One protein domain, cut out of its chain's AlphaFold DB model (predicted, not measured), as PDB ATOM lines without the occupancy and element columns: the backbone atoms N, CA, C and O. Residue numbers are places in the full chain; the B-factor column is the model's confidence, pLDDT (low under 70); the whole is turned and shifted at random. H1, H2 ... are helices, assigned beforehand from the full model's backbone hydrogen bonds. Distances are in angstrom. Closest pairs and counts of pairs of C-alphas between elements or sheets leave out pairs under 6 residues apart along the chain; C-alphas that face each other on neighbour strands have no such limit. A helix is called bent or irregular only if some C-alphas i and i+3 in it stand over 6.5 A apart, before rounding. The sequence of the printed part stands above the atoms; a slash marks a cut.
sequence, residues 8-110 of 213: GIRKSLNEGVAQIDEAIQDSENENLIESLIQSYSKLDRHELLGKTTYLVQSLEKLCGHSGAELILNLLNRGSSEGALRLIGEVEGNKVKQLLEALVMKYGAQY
ATOM      1  N   GLY A   8     164.464 164.551 155.343       58.50
ATOM      2  CA  GLY A   8     163.258 165.339 155.055       58.50
ATOM      3  C   GLY A   8     163.573 166.650 154.334       58.50
ATOM      4  O   GLY A   8     162.998 166.926 153.291       58.50
ATOM      5  N   ILE A   9     164.581 167.383 154.816       65.25
ATOM      6  CA  ILE A   9     165.039 168.641 154.205       65.25
ATOM      7  C   ILE A   9     165.562 168.393 152.788       65.25
ATOM      8  O   ILE A   9     165.293 169.175 151.884       65.25
ATOM      9  N   ARG A  10     166.273 167.281 152.569       71.38
ATOM     10  CA  ARG A  10     166.783 166.929 151.237       71.38
ATOM     11  C   ARG A  10     165.663 166.632 150.237       71.38
ATOM     12  O   ARG A  10     165.786 166.994 149.075       71.38
ATOM     13  N   LYS A  11     164.576 165.996 150.681       73.12
ATOM     14  CA  LYS A  11     163.409 165.742 149.829       73.12
ATOM     15  C   LYS A  11     162.752 167.056 149.390       73.12
ATOM     16  O   LYS A  11     162.602 167.264 148.194       73.12
ATOM     17  N   SER A  12     162.449 167.948 150.335       72.62
ATOM     18  CA  SER A  12     161.850 169.257 150.035       72.62
ATOM     19  C   SER A  12     162.758 170.130 149.165       72.62
ATOM     20  O   SER A  12     162.277 170.805 148.261       72.62
ATOM     21  N   LEU A  13     164.077 170.076 149.390       79.88
ATOM     22  CA  LEU A  13     165.058 170.753 148.541       79.88
ATOM     23  C   LEU A  13     164.986 170.243 147.099       79.88
ATOM     24  O   LEU A  13     164.878 171.047 146.183       79.88
ATOM     25  N   ASN A  14     165.001 168.925 146.896       86.62
ATOM     26  CA  ASN A  14     164.943 168.338 145.558       86.62
ATOM     27  C   ASN A  14     163.623 168.664 144.840       86.62
ATOM     28  O   ASN A  14     163.637 168.959 143.649       86.62
ATOM     29  N   GLU A  15     162.496 168.633 145.556       86.00
ATOM     30  CA  GLU A  15     161.184 169.004 145.009       86.00
ATOM     31  C   GLU A  15     161.142 170.483 144.600       86.00
ATOM     32  O   GLU A  15     160.703 170.801 143.497       86.00
ATOM     33  N   GLY A  16     161.655 171.382 145.447       86.75
ATOM     34  CA  GLY A  16     161.739 172.806 145.125       86.75
ATOM     35  C   GLY A  16     162.670 173.093 143.948       86.75
ATOM     36  O   GLY A  16     162.307 173.850 143.052       86.75
ATOM     37  N   VAL A  17     163.839 172.449 143.904       92.31
ATOM     38  CA  VAL A  17     164.791 172.579 142.789       92.31
ATOM     39  C   VAL A  17     164.169 172.111 141.479       92.31
ATOM     40  O   VAL A  17     164.289 172.822 140.490       92.31
ATOM     41  N   ALA A  18     163.473 170.973 141.470       92.88
ATOM     42  CA  ALA A  18     162.840 170.451 140.261       92.88
ATOM     43  C   ALA A  18     161.771 171.402 139.700       92.88
ATOM     44  O   ALA A  18     161.737 171.631 138.496       92.88
ATOM     45  N   GLN A  19     160.934 171.995 140.558       92.62
ATOM     46  CA  GLN A  19     159.904 172.936 140.098       92.62
ATOM     47  C   GLN A  19     160.494 174.260 139.599       92.62
ATOM     48  O   GLN A  19     159.982 174.843 138.644       92.62
ATOM     49  N   ILE A  20     161.579 174.741 140.216       93.25
ATOM     50  CA  ILE A  20     162.294 175.915 139.702       93.25
ATOM     51  C   ILE A  20     162.952 175.579 138.367       93.25
ATOM     52  O   ILE A  20     162.851 176.381 137.448       93.25
ATOM     53  N   ASP A  21     163.596 174.414 138.249       95.00
ATOM     54  CA  ASP A  21     164.237 173.974 137.007       95.00
ATOM     55  C   ASP A  21     163.233 173.934 135.854       95.00
ATOM     56  O   ASP A  21     163.487 174.536 134.816       95.00
ATOM     57  N   GLU A  22     162.063 173.325 136.070       93.44
ATOM     58  CA  GLU A  22     160.957 173.301 135.106       93.44
ATOM     59  C   GLU A  22     160.499 174.715 134.726       93.44
ATOM     60  O   GLU A  22     160.387 175.035 133.543       93.44
ATOM     61  N   ALA A  23     160.299 175.592 135.714       91.88
ATOM     62  CA  ALA A  23     159.844 176.959 135.482       91.88
ATOM     63  C   ALA A  23     160.811 177.773 134.620       91.88
ATOM     64  O   ALA A  23     160.378 178.484 133.714       91.88
ATOM     65  N   ILE A  24     162.116 177.666 134.885       93.69
ATOM     66  CA  ILE A  24     163.148 178.468 134.214       93.69
ATOM     67  C   ILE A  24     163.608 177.872 132.880       93.69
ATOM     68  O   ILE A  24     164.524 178.417 132.254       93.69
ATOM     69  N   GLN A  25     163.013 176.761 132.429       91.62
ATOM     70  CA  GLN A  25     163.137 176.345 131.028       91.62
ATOM     71  C   GLN A  25     162.552 177.415 130.101       91.62
ATOM     72  O   GLN A  25     163.088 177.644 129.016       91.62
ATOM     73  N   ASP A  26     161.517 178.119 130.566       90.38
ATOM     74  CA  ASP A  26     161.027 179.347 129.958       90.38
ATOM     75  C   ASP A  26     161.799 180.559 130.512       90.38
ATOM     76  O   ASP A  26     161.712 180.911 131.693       90.38
ATOM     77  N   SER A  27     162.564 181.222 129.643       87.12
ATOM     78  CA  SER A  27     163.324 182.420 130.009       87.12
ATOM     79  C   SER A  27     162.441 183.591 130.451       87.12
ATOM     80  O   SER A  27     162.914 184.465 131.178       87.12
ATOM     81  N   GLU A  28     161.170 183.643 130.037       91.44
ATOM     82  CA  GLU A  28     160.246 184.674 130.516       91.44
ATOM     83  C   GLU A  28     159.947 184.485 132.004       91.44
ATOM     84  O   GLU A  28     160.019 185.447 132.770       91.44
ATOM     85  N   ASN A  29     159.714 183.247 132.447       89.81
ATOM     86  CA  ASN A  29     159.464 182.938 133.856       89.81
ATOM     87  C   ASN A  29     160.671 183.254 134.741       89.81
ATOM     88  O   ASN A  29     160.504 183.818 135.822       89.81
ATOM     89  N   GLU A  30     161.886 182.950 134.282       92.00
ATOM     90  CA  GLU A  30     163.122 183.314 134.985       92.00
ATOM     91  C   GLU A  30     163.208 184.832 135.222       92.00
ATOM     92  O   GLU A  30     163.393 185.285 136.357       92.00
ATOM     93  N   ASN A  31     162.970 185.624 134.172       92.38
ATOM     94  CA  ASN A  31     162.959 187.084 134.258       92.38
ATOM     95  C   ASN A  31     161.829 187.610 135.156       92.38
ATOM     96  O   ASN A  31     162.014 188.598 135.874       92.38
ATOM     97  N   LEU A  32     160.656 186.968 135.133       93.81
ATOM     98  CA  LEU A  32     159.519 187.330 135.978       93.81
ATOM     99  C   LEU A  32     159.803 187.064 137.456       93.81
ATOM    100  O   LEU A  32     159.481 187.919 138.280       93.81
ATOM    101  N   ILE A  33     160.439 185.938 137.797       93.00
ATOM    102  CA  ILE A  33     160.861 185.637 139.172       93.00
ATOM    103  C   ILE A  33     161.801 186.739 139.672       93.00
ATOM    104  O   ILE A  33     161.536 187.336 140.717       93.00
ATOM    105  N   GLU A  34     162.860 187.061 138.922       94.06
ATOM    106  CA  GLU A  34     163.804 188.108 139.335       94.06
ATOM    107  C   GLU A  34     163.122 189.479 139.452       94.06
ATOM    108  O   GLU A  34     163.290 190.166 140.462       94.06
ATOM    109  N   SER A  35     162.301 189.857 138.469       93.31
ATOM    110  CA  SER A  35     161.587 191.143 138.456       93.31
ATOM    111  C   SER A  35     160.608 191.280 139.623       93.31
ATOM    112  O   SER A  35     160.458 192.367 140.193       93.31
ATOM    113  N   LEU A  36     159.945 190.183 140.002       92.44
ATOM    114  CA  LEU A  36     159.039 190.132 141.141       92.44
ATOM    115  C   LEU A  36     159.811 190.362 142.445       92.44
ATOM    116  O   LEU A  36     159.461 191.271 143.199       92.44
ATOM    117  N   ILE A  37     160.895 189.612 142.684       92.88
ATOM    118  CA  ILE A  37     161.743 189.805 143.872       92.88
ATOM    119  C   ILE A  37     162.308 191.233 143.904       92.88
ATOM    120  O   ILE A  37     162.209 191.915 144.919       92.88
ATOM    121  N   GLN A  38     162.821 191.743 142.785       93.44
ATOM    122  CA  GLN A  38     163.365 193.101 142.705       93.44
ATOM    123  C   GLN A  38     162.316 194.182 143.008       93.44
ATOM    124  O   GLN A  38     162.615 195.208 143.621       93.44
ATOM    125  N   SER A  39     161.082 194.000 142.543       89.44
ATOM    126  CA  SER A  39     160.011 194.974 142.775       89.44
ATOM    127  C   SER A  39     159.641 195.039 144.252       89.44
ATOM    128  O   SER A  39     159.453 196.125 144.799       89.44
ATOM    129  N   TYR A  40     159.591 193.883 144.911       86.56
ATOM    130  CA  TYR A  40     159.283 193.791 146.333       86.56
ATOM    131  C   TYR A  40     160.460 194.201 147.223       86.56
ATOM    132  O   TYR A  40     160.230 194.749 148.296       86.56
ATOM    133  N   SER A  41     161.707 194.050 146.768       85.50
ATOM    134  CA  SER A  41     162.891 194.491 147.518       85.50
ATOM    135  C   SER A  41     163.001 196.016 147.660       85.50
ATOM    136  O   SER A  41     163.840 196.496 148.416       85.50
ATOM    137  N   LYS A  42     162.218 196.782 146.887       87.75
ATOM    138  CA  LYS A  42     162.143 198.252 146.961       87.75
ATOM    139  C   LYS A  42     161.125 198.746 147.989       87.75
ATOM    140  O   LYS A  42     161.128 199.933 148.300       87.75
ATOM    141  N   LEU A  43     160.240 197.865 148.450       75.81
ATOM    142  CA  LEU A  43     159.232 198.190 149.451       75.81
ATOM    143  C   LEU A  43     159.889 198.333 150.818       75.81
ATOM    144  O   LEU A  43     160.865 197.640 151.128       75.81
ATOM    145  N   ASP A  44     159.330 199.197 151.660       72.56
ATOM    146  CA  ASP A  44     159.723 199.196 153.062       72.56
ATOM    147  C   ASP A  44     159.242 197.917 153.771       72.56
ATOM    148  O   ASP A  44     158.426 197.142 153.263       72.56
ATOM    149  N   ARG A  45     159.749 197.677 154.982       64.19
ATOM    150  CA  ARG A  45     159.458 196.447 155.728       64.19
ATOM    151  C   ARG A  45     157.961 196.257 156.012       64.19
ATOM    152  O   ARG A  45     157.489 195.123 156.006       64.19
ATOM    153  N   HIS A  46     157.216 197.331 156.274       58.22
ATOM    154  CA  HIS A  46     155.785 197.266 156.569       58.22
ATOM    155  C   HIS A  46     154.970 197.001 155.295       58.22
ATOM    156  O   HIS A  46     154.072 196.158 155.292       58.22
ATOM    157  N   GLU A  47     155.303 197.677 154.198       60.62
ATOM    158  CA  GLU A  47     154.703 197.437 152.884       60.62
ATOM    159  C   GLU A  47     154.959 196.015 152.385       60.62
ATOM    160  O   GLU A  47     154.046 195.365 151.870       60.62
ATOM    161  N   LEU A  48     156.185 195.524 152.568       63.41
ATOM    162  CA  LEU A  48     156.585 194.180 152.188       63.41
ATOM    163  C   LEU A  48     155.768 193.136 152.958       63.41
ATOM    164  O   LEU A  48     155.155 192.281 152.327       63.41
ATOM    165  N   LEU A  49     155.652 193.276 154.286       60.94
ATOM    166  CA  LEU A  49     154.795 192.420 155.119       60.94
ATOM    167  C   LEU A  49     153.326 192.445 154.674       60.94
ATOM    168  O   LEU A  49     152.680 191.400 154.613       60.94
ATOM    169  N   GLY A  50     152.802 193.623 154.326       56.69
ATOM    170  CA  GLY A  50     151.430 193.774 153.838       56.69
ATOM    171  C   GLY A  50     151.176 193.139 152.468       56.69
ATOM    172  O   GLY A  50     150.022 192.881 152.123       56.69
ATOM    173  N   LYS A  51     152.229 192.876 151.684       66.81
ATOM    174  CA  LYS A  51     152.131 192.313 150.329       66.81
ATOM    175  C   LYS A  51     152.751 190.919 150.187       66.81
ATOM    176  O   LYS A  51     152.684 190.354 149.097       66.81
ATOM    177  N   THR A  52     153.281 190.325 151.258       67.88
ATOM    178  CA  THR A  52     153.926 188.998 151.234       67.88
ATOM    179  C   THR A  52     153.050 187.928 150.584       67.88
ATOM    180  O   THR A  52     153.549 187.117 149.815       67.88
ATOM    181  N   THR A  53     151.733 187.940 150.802       63.41
ATOM    182  CA  THR A  53     150.824 186.964 150.170       63.41
ATOM    183  C   THR A  53     150.799 187.057 148.657       63.41
ATOM    184  O   THR A  53     150.759 186.033 147.987       63.41
ATOM    185  N   TYR A  54     150.833 188.270 148.110       69.06
ATOM    186  CA  TYR A  54     150.859 188.455 146.664       69.06
ATOM    187  C   TYR A  54     152.195 187.994 146.088       69.06
ATOM    188  O   TYR A  54     152.204 187.303 145.076       69.06
ATOM    189  N   LEU A  55     153.304 188.307 146.766       79.19
ATOM    190  CA  LEU A  55     154.631 187.803 146.407       79.19
ATOM    191  C   LEU A  55     154.647 186.273 146.349       79.19
ATOM    192  O   LEU A  55     155.042 185.694 145.342       79.19
ATOM    193  N   VAL A  56     154.161 185.636 147.411       76.62
ATOM    194  CA  VAL A  56     154.030 184.183 147.521       76.62
ATOM    195  C   VAL A  56     153.195 183.618 146.373       76.62
ATOM    196  O   VAL A  56     153.688 182.787 145.622       76.62
ATOM    197  N   GLN A  57     151.961 184.095 146.193       74.56
ATOM    198  CA  GLN A  57     151.048 183.574 145.169       74.56
ATOM    199  C   GLN A  57     151.608 183.741 143.754       74.56
ATOM    200  O   GLN A  57     151.382 182.898 142.889       74.56
ATOM    201  N   SER A  58     152.320 184.839 143.499       80.44
ATOM    202  CA  SER A  58     152.992 185.066 142.224       80.44
ATOM    203  C   SER A  58     154.140 184.084 142.004       80.44
ATOM    204  O   SER A  58     154.241 183.536 140.911       80.44
ATOM    205  N   LEU A  59     154.960 183.807 143.021       84.75
ATOM    206  CA  LEU A  59     156.016 182.796 142.921       84.75
ATOM    207  C   LEU A  59     155.437 181.389 142.753       84.75
ATOM    208  O   LEU A  59     155.891 180.659 141.882       84.75
ATOM    209  N   GLU A  60     154.393 181.025 143.502       83.88
ATOM    210  CA  GLU A  60     153.754 179.706 143.389       83.88
ATOM    211  C   GLU A  60     153.195 179.449 141.985       83.88
ATOM    212  O   GLU A  60     153.234 178.322 141.496       83.88
ATOM    213  N   LYS A  61     152.694 180.494 141.317       83.69
ATOM    214  CA  LYS A  61     152.239 180.406 139.922       83.69
ATOM    215  C   LYS A  61     153.381 180.209 138.930       83.69
ATOM    216  O   LYS A  61     153.151 179.596 137.895       83.69
ATOM    217  N   LEU A  62     154.563 180.757 139.216       90.31
ATOM    218  CA  LEU A  62     155.715 180.701 138.317       90.31
ATOM    219  C   LEU A  62     156.501 179.403 138.486       90.31
ATOM    220  O   LEU A  62     156.840 178.773 137.495       90.31
ATOM    221  N   CYS A  63     156.789 179.003 139.724       90.06
ATOM    222  CA  CYS A  63     157.695 177.895 140.026       90.06
ATOM    223  C   CYS A  63     157.127 176.872 141.012       90.06
ATOM    224  O   CYS A  63     157.885 176.147 141.651       90.06
ATOM    225  N   GLY A  64     155.802 176.803 141.145       82.38
ATOM    226  CA  GLY A  64     155.142 175.846 142.022       82.38
ATOM    227  C   GLY A  64     155.329 176.148 143.510       82.38
ATOM    228  O   GLY A  64     156.078 177.033 143.925       82.38
ATOM    229  N   HIS A  65     154.599 175.403 144.341       78.81
ATOM    230  CA  HIS A  65     154.582 175.618 145.786       78.81
ATOM    231  C   HIS A  65     155.963 175.423 146.432       78.81
ATOM    232  O   HIS A  65     156.446 176.296 147.151       78.81
ATOM    233  N   SER A  66     156.620 174.300 146.138       79.19
ATOM    234  CA  SER A  66     157.920 173.952 146.717       79.19
ATOM    235  C   SER A  66     159.041 174.837 146.171       79.19
ATOM    236  O   SER A  66     159.980 175.155 146.901       79.19
ATOM    237  N   GLY A  67     158.952 175.271 144.908       83.75
ATOM    238  CA  GLY A  67     159.901 176.222 144.330       83.75
ATOM    239  C   GLY A  67     159.794 177.608 144.969       83.75
ATOM    240  O   GLY A  67     160.805 178.182 145.381       83.75
ATOM    241  N   ALA A  68     158.570 178.116 145.138       83.94
ATOM    242  CA  ALA A  68     158.318 179.379 145.828       83.94
ATOM    243  C   ALA A  68     158.814 179.342 147.280       83.94
ATOM    244  O   ALA A  68     159.499 180.265 147.730       83.94
ATOM    245  N   GLU A  69     158.523 178.251 147.993       81.31
ATOM    246  CA  GLU A  69     158.984 178.029 149.359       81.31
ATOM    247  C   GLU A  69     160.515 178.061 149.457       81.31
ATOM    248  O   GLU A  69     161.069 178.735 150.327       81.31
ATOM    249  N   LEU A  70     161.213 177.373 148.549       84.19
ATOM    250  CA  LEU A  70     162.673 177.340 148.524       84.19
ATOM    251  C   LEU A  70     163.273 178.736 148.302       84.19
ATOM    252  O   LEU A  70     164.169 179.136 149.048       84.19
ATOM    253  N   ILE A  71     162.762 179.491 147.321       90.25
ATOM    254  CA  ILE A  71     163.218 180.861 147.029       90.25
ATOM    255  C   ILE A  71     163.045 181.751 148.262       90.25
ATOM    256  O   ILE A  71     163.992 182.407 148.699       90.25
ATOM    257  N   LEU A  72     161.849 181.754 148.851       85.50
ATOM    258  CA  LEU A  72     161.526 182.609 149.991       85.50
ATOM    259  C   LEU A  72     162.313 182.225 151.246       85.50
ATOM    260  O   LEU A  72     162.810 183.106 151.947       85.50
ATOM    261  N   ASN A  73     162.503 180.929 151.500       79.94
ATOM    262  CA  ASN A  73     163.319 180.448 152.614       79.94
ATOM    263  C   ASN A  73     164.783 180.878 152.484       79.94
ATOM    264  O   ASN A  73     165.407 181.256 153.478       79.94
ATOM    265  N   LEU A  74     165.340 180.836 151.273       84.88
ATOM    266  CA  LEU A  74     166.705 181.286 151.018       84.88
ATOM    267  C   LEU A  74     166.836 182.806 151.157       84.88
ATOM    268  O   LEU A  74     167.761 183.275 151.819       84.88
ATOM    269  N   LEU A  75     165.881 183.570 150.622       86.44
ATOM    270  CA  LEU A  75     165.838 185.026 150.780       86.44
ATOM    271  C   LEU A  75     165.714 185.441 152.252       86.44
ATOM    272  O   LEU A  75     166.440 186.323 152.700       86.44
ATOM    273  N   ASN A  76     164.865 184.764 153.030       79.81
ATOM    274  CA  ASN A  76     164.686 185.037 154.456       79.81
ATOM    275  C   ASN A  76     165.944 184.765 155.291       79.81
ATOM    276  O   ASN A  76     166.226 185.460 156.266       79.81
ATOM    277  N   ARG A  77     166.742 183.775 154.889       76.12
ATOM    278  CA  ARG A  77     168.034 183.487 155.520       76.12
ATOM    279  C   ARG A  77     169.131 184.465 155.091       76.12
ATOM    280  O   ARG A  77     170.188 184.487 155.730       76.12
ATOM    281  N   GLY A  78     168.901 185.253 154.039       80.31
ATOM    282  CA  GLY A  78     169.882 186.143 153.424       80.31
ATOM    283  C   GLY A  78     171.162 185.412 153.018       80.31
ATOM    284  O   GLY A  78     171.181 184.192 152.870       80.31
ATOM    285  N   SER A  79     172.277 186.133 152.905       80.06
ATOM    286  CA  SER A  79     173.600 185.559 152.592       80.06
ATOM    287  C   SER A  79     174.241 184.798 153.767       80.06
ATOM    288  O   SER A  79     175.464 184.754 153.892       80.06
ATOM    289  N   SER A  80     173.440 184.227 154.672       77.00
ATOM    290  CA  SER A  80     173.958 183.434 155.788       77.00
ATOM    291  C   SER A  80     174.630 182.149 155.301       77.00
ATOM    292  O   SER A  80     174.273 181.583 154.265       77.00
ATOM    293  N   GLU A  81     175.567 181.631 156.099       74.25
ATOM    294  CA  GLU A  81     176.262 180.367 155.821       74.25
ATOM    295  C   GLU A  81     175.272 179.210 155.588       74.25
ATOM    296  O   GLU A  81     175.499 178.347 154.742       74.25
ATOM    297  N   GLY A  82     174.124 179.224 156.275       71.38
ATOM    298  CA  GLY A  82     173.063 178.236 156.089       71.38
ATOM    299  C   GLY A  82     172.374 178.300 154.722       71.38
ATOM    300  O   GLY A  82     172.045 177.250 154.174       71.38
ATOM    301  N   ALA A  83     172.161 179.497 154.164       76.69
ATOM    302  CA  ALA A  83     171.582 179.664 152.829       76.69
ATOM    303  C   ALA A  83     172.575 179.251 151.739       76.69
ATOM    304  O   ALA A  83     172.250 178.433 150.883       76.69
ATOM    305  N   LEU A  84     173.816 179.741 151.826       81.44
ATOM    306  CA  LEU A  84     174.875 179.411 150.869       81.44
ATOM    307  C   LEU A  84     175.189 177.913 150.862       81.44
ATOM    308  O   LEU A  84     175.409 177.321 149.807       81.44
ATOM    309  N   ARG A  85     175.143 177.268 152.031       81.50
ATOM    310  CA  ARG A  85     175.310 175.820 152.132       81.50
ATOM    311  C   ARG A  85     174.164 175.049 151.479       81.50
ATOM    312  O   ARG A  85     174.439 174.070 150.801       81.50
ATOM    313  N   LEU A  86     172.909 175.471 151.668       80.31
ATOM    314  CA  LEU A  86     171.755 174.844 151.005       80.31
ATOM    315  C   LEU A  86     171.851 174.967 149.482       80.31
ATOM    316  O   LEU A  86     171.645 173.987 148.777       80.31
ATOM    317  N   ILE A  87     172.227 176.146 148.991       86.25
ATOM    318  CA  ILE A  87     172.469 176.399 147.567       86.25
ATOM    319  C   ILE A  87     173.609 175.523 147.029       86.25
ATOM    320  O   ILE A  87     173.530 175.005 145.918       86.25
ATOM    321  N   GLY A  88     174.662 175.309 147.822       85.75
ATOM    322  CA  GLY A  88     175.773 174.426 147.465       85.75
ATOM    323  C   GLY A  88     175.366 172.971 147.204       85.75
ATOM    324  O   GLY A  88     176.090 172.271 146.501       85.75
ATOM    325  N   GLU A  89     174.218 172.539 147.729       84.88
ATOM    326  CA  GLU A  89     173.673 171.181 147.590       84.88
ATOM    327  C   GLU A  89     172.659 171.065 146.436       84.88
ATOM    328  O   GLU A  89     172.159 169.973 146.173       84.88
ATOM    329  N   VAL A  90     172.349 172.169 145.744       87.75
ATOM    330  CA  VAL A  90     171.460 172.182 144.576       87.75
ATOM    331  C   VAL A  90     172.162 171.545 143.379       87.75
ATOM    332  O   VAL A  90     173.239 171.977 142.960       87.75
ATOM    333  N   GLU A  91     171.521 170.531 142.807       76.75
ATOM    334  CA  GLU A  91     171.937 169.901 141.557       76.75
ATOM    335  C   GLU A  91     171.371 170.711 140.373       76.75
ATOM    336  O   GLU A  91     170.175 170.971 140.314       76.75
ATOM    337  N   GLY A  92     172.236 171.140 139.446       79.62
ATOM    338  CA  GLY A  92     171.859 171.955 138.280       79.62
ATOM    339  C   GLY A  92     172.455 173.367 138.307       79.62
ATOM    340  O   GLY A  92     172.192 174.164 139.205       79.62
ATOM    341  N   ASN A  93     173.259 173.700 137.290       85.00
ATOM    342  CA  ASN A  93     173.983 174.978 137.250       85.00
ATOM    343  C   ASN A  93     173.052 176.189 137.131       85.00
ATOM    344  O   ASN A  93     173.334 177.216 137.738       85.00
ATOM    345  N   LYS A  94     171.952 176.078 136.379       91.00
ATOM    346  CA  LYS A  94     171.069 177.217 136.102       91.00
ATOM    347  C   LYS A  94     170.245 177.620 137.329       91.00
ATOM    348  O   LYS A  94     170.315 178.768 137.757       91.00
ATOM    349  N   VAL A  95     169.553 176.664 137.959       92.94
ATOM    350  CA  VAL A  95     168.803 176.895 139.210       92.94
ATOM    351  C   VAL A  95     169.724 177.421 140.305       92.94
ATOM    352  O   VAL A  95     169.398 178.400 140.973       92.94
ATOM    353  N   LYS A  96     170.904 176.810 140.464       93.88
ATOM    354  CA  LYS A  96     171.893 177.262 141.440       93.88
ATOM    355  C   LYS A  96     172.310 178.715 141.201       93.88
ATOM    356  O   LYS A  96     172.265 179.503 142.139       93.88
ATOM    357  N   GLN A  97     172.655 179.082 139.965       93.44
ATOM    358  CA  GLN A  97     173.037 180.455 139.609       93.44
ATOM    359  C   GLN A  97     171.916 181.460 139.886       93.44
ATOM    360  O   GLN A  97     172.184 182.532 140.429       93.44
ATOM    361  N   LEU A  98     170.665 181.109 139.572       94.50
ATOM    362  CA  LEU A  98     169.511 181.946 139.885       94.50
ATOM    363  C   LEU A  98     169.374 182.157 141.398       94.50
ATOM    364  O   LEU A  98     169.292 183.295 141.857       94.50
ATOM    365  N   LEU A  99     169.387 181.081 142.189       94.00
ATOM    366  CA  LEU A  99     169.252 181.162 143.647       94.00
ATOM    367  C   LEU A  99     170.403 181.953 144.292       94.00
ATOM    368  O   LEU A  99     170.155 182.781 145.170       94.00
ATOM    369  N   GLU A 100     171.642 181.753 143.833       93.12
ATOM    370  CA  GLU A 100     172.805 182.547 144.255       93.12
ATOM    371  C   GLU A 100     172.604 184.030 143.943       93.12
ATOM    372  O   GLU A 100     172.785 184.873 144.824       93.12
ATOM    373  N   ALA A 101     172.183 184.358 142.719       93.19
ATOM    374  CA  ALA A 101     171.946 185.735 142.308       93.19
ATOM    375  C   ALA A 101     170.849 186.400 143.149       93.19
ATOM    376  O   ALA A 101     171.047 187.518 143.627       93.19
ATOM    377  N   LEU A 102     169.724 185.717 143.381       93.94
ATOM    378  CA  LEU A 102     168.622 186.242 144.187       93.94
ATOM    379  C   LEU A 102     169.058 186.514 145.631       93.94
ATOM    380  O   LEU A 102     168.817 187.605 146.152       93.94
ATOM    381  N   VAL A 103     169.739 185.561 146.271       91.56
ATOM    382  CA  VAL A 103     170.201 185.713 147.660       91.56
ATOM    383  C   VAL A 103     171.263 186.799 147.786       91.56
ATOM    384  O   VAL A 103     171.205 187.597 148.719       91.56
ATOM    385  N   MET A 104     172.215 186.876 146.857       90.31
ATOM    386  CA  MET A 104     173.281 187.880 146.907       90.31
ATOM    387  C   MET A 104     172.775 189.295 146.617       90.31
ATOM    388  O   MET A 104     173.255 190.246 147.231       90.31
ATOM    389  N   LYS A 105     171.807 189.451 145.704       93.19
ATOM    390  CA  LYS A 105     171.250 190.766 145.347       93.19
ATOM    391  C   LYS A 105     170.209 191.263 146.350       93.19
ATOM    392  O   LYS A 105     170.179 192.459 146.633       93.19
ATOM    393  N   TYR A 106     169.356 190.371 146.856       90.50
ATOM    394  CA  TYR A 106     168.145 190.757 147.591       90.50
ATOM    395  C   TYR A 106     168.054 190.174 149.003       90.50
ATOM    396  O   TYR A 106     167.218 190.604 149.790       90.50
ATOM    397  N   GLY A 107     168.900 189.211 149.371       85.25
ATOM    398  CA  GLY A 107     168.774 188.492 150.641       85.25
ATOM    399  C   GLY A 107     168.786 189.391 151.883       85.25
ATOM    400  O   GLY A 107     168.093 189.092 152.848       85.25
ATOM    401  N   ALA A 108     169.504 190.519 151.867       82.44
ATOM    402  CA  ALA A 108     169.549 191.449 153.000       82.44
ATOM    403  C   ALA A 108     168.190 192.117 153.286       82.44
ATOM    404  O   ALA A 108     167.840 192.345 154.441       82.44
ATOM    405  N   GLN A 109     167.408 192.405 152.245       80.19
ATOM    406  CA  GLN A 109     166.108 193.072 152.336       80.19
ATOM    407  C   GLN A 109     165.028 192.140 152.896       80.19
ATOM    408  O   GLN A 109     164.126 192.583 153.605       80.19
ATOM    409  N   TYR A 110     165.141 190.845 152.601       76.31
ATOM    410  CA  TYR A 110     164.210 189.814 153.060       76.31
ATOM    411  C   TYR A 110     164.652 189.143 154.359       76.31
ATOM    412  O   TYR A 110     163.886 188.365 154.929       76.31
TER     413      TYR A 110
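This is residues 8 to 110 of the 213 residues of an uncharacterized protein of Candidatus Bathyarchaeota archaeon (UniProt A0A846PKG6). Two helical hairpins, H2 with H3a and H4 with H5, surround the arm H3b, which H1 crosses. The printed part has 103 residues, five named helices, H1 to H5, and no named strand: all helix. It is compact, radius of gyration of the C-alphas 12.5 A, spanning 34 by 30 by 23 A.

Find C-alpha 8 at (163.258, 165.339, 155.055); H1 runs from there to residue 23, 23.0 A. H2 is residues 27 to 40. H3, residues 45 to 77, was assigned as one helix by its hydrogen bonds but is bent: C-alphas 62 and 65 are 9.1 A apart, giving arms H3a, 45 to 62, and H3b, 65 to 77. H4 is residues 81 to 88; H5, residues 93 to 110, ends at C-alpha 110, (164.210, 189.814, 153.060). H3a and H5 are irregular: C-alphas 50 and 53 are 7.8 A apart, 105 and 108 7.9 A.

Look at the hub, H5: it touches H3b, closest C-alphas Leu 75 and Gly 107, 4.5 A. H1 touches H3b, closest C-alphas Gly 16 and Gly 67, 4.0 A. Every O i to N i+4 pair is within hydrogen-bond range in H1, H2, H3b and H4; 12 of 14 in H3a, 11 of 14 in H5.

The printed part has no cut; its four links are tight. Residues 8 to 9 and 45 to 54 have pLDDT under 70.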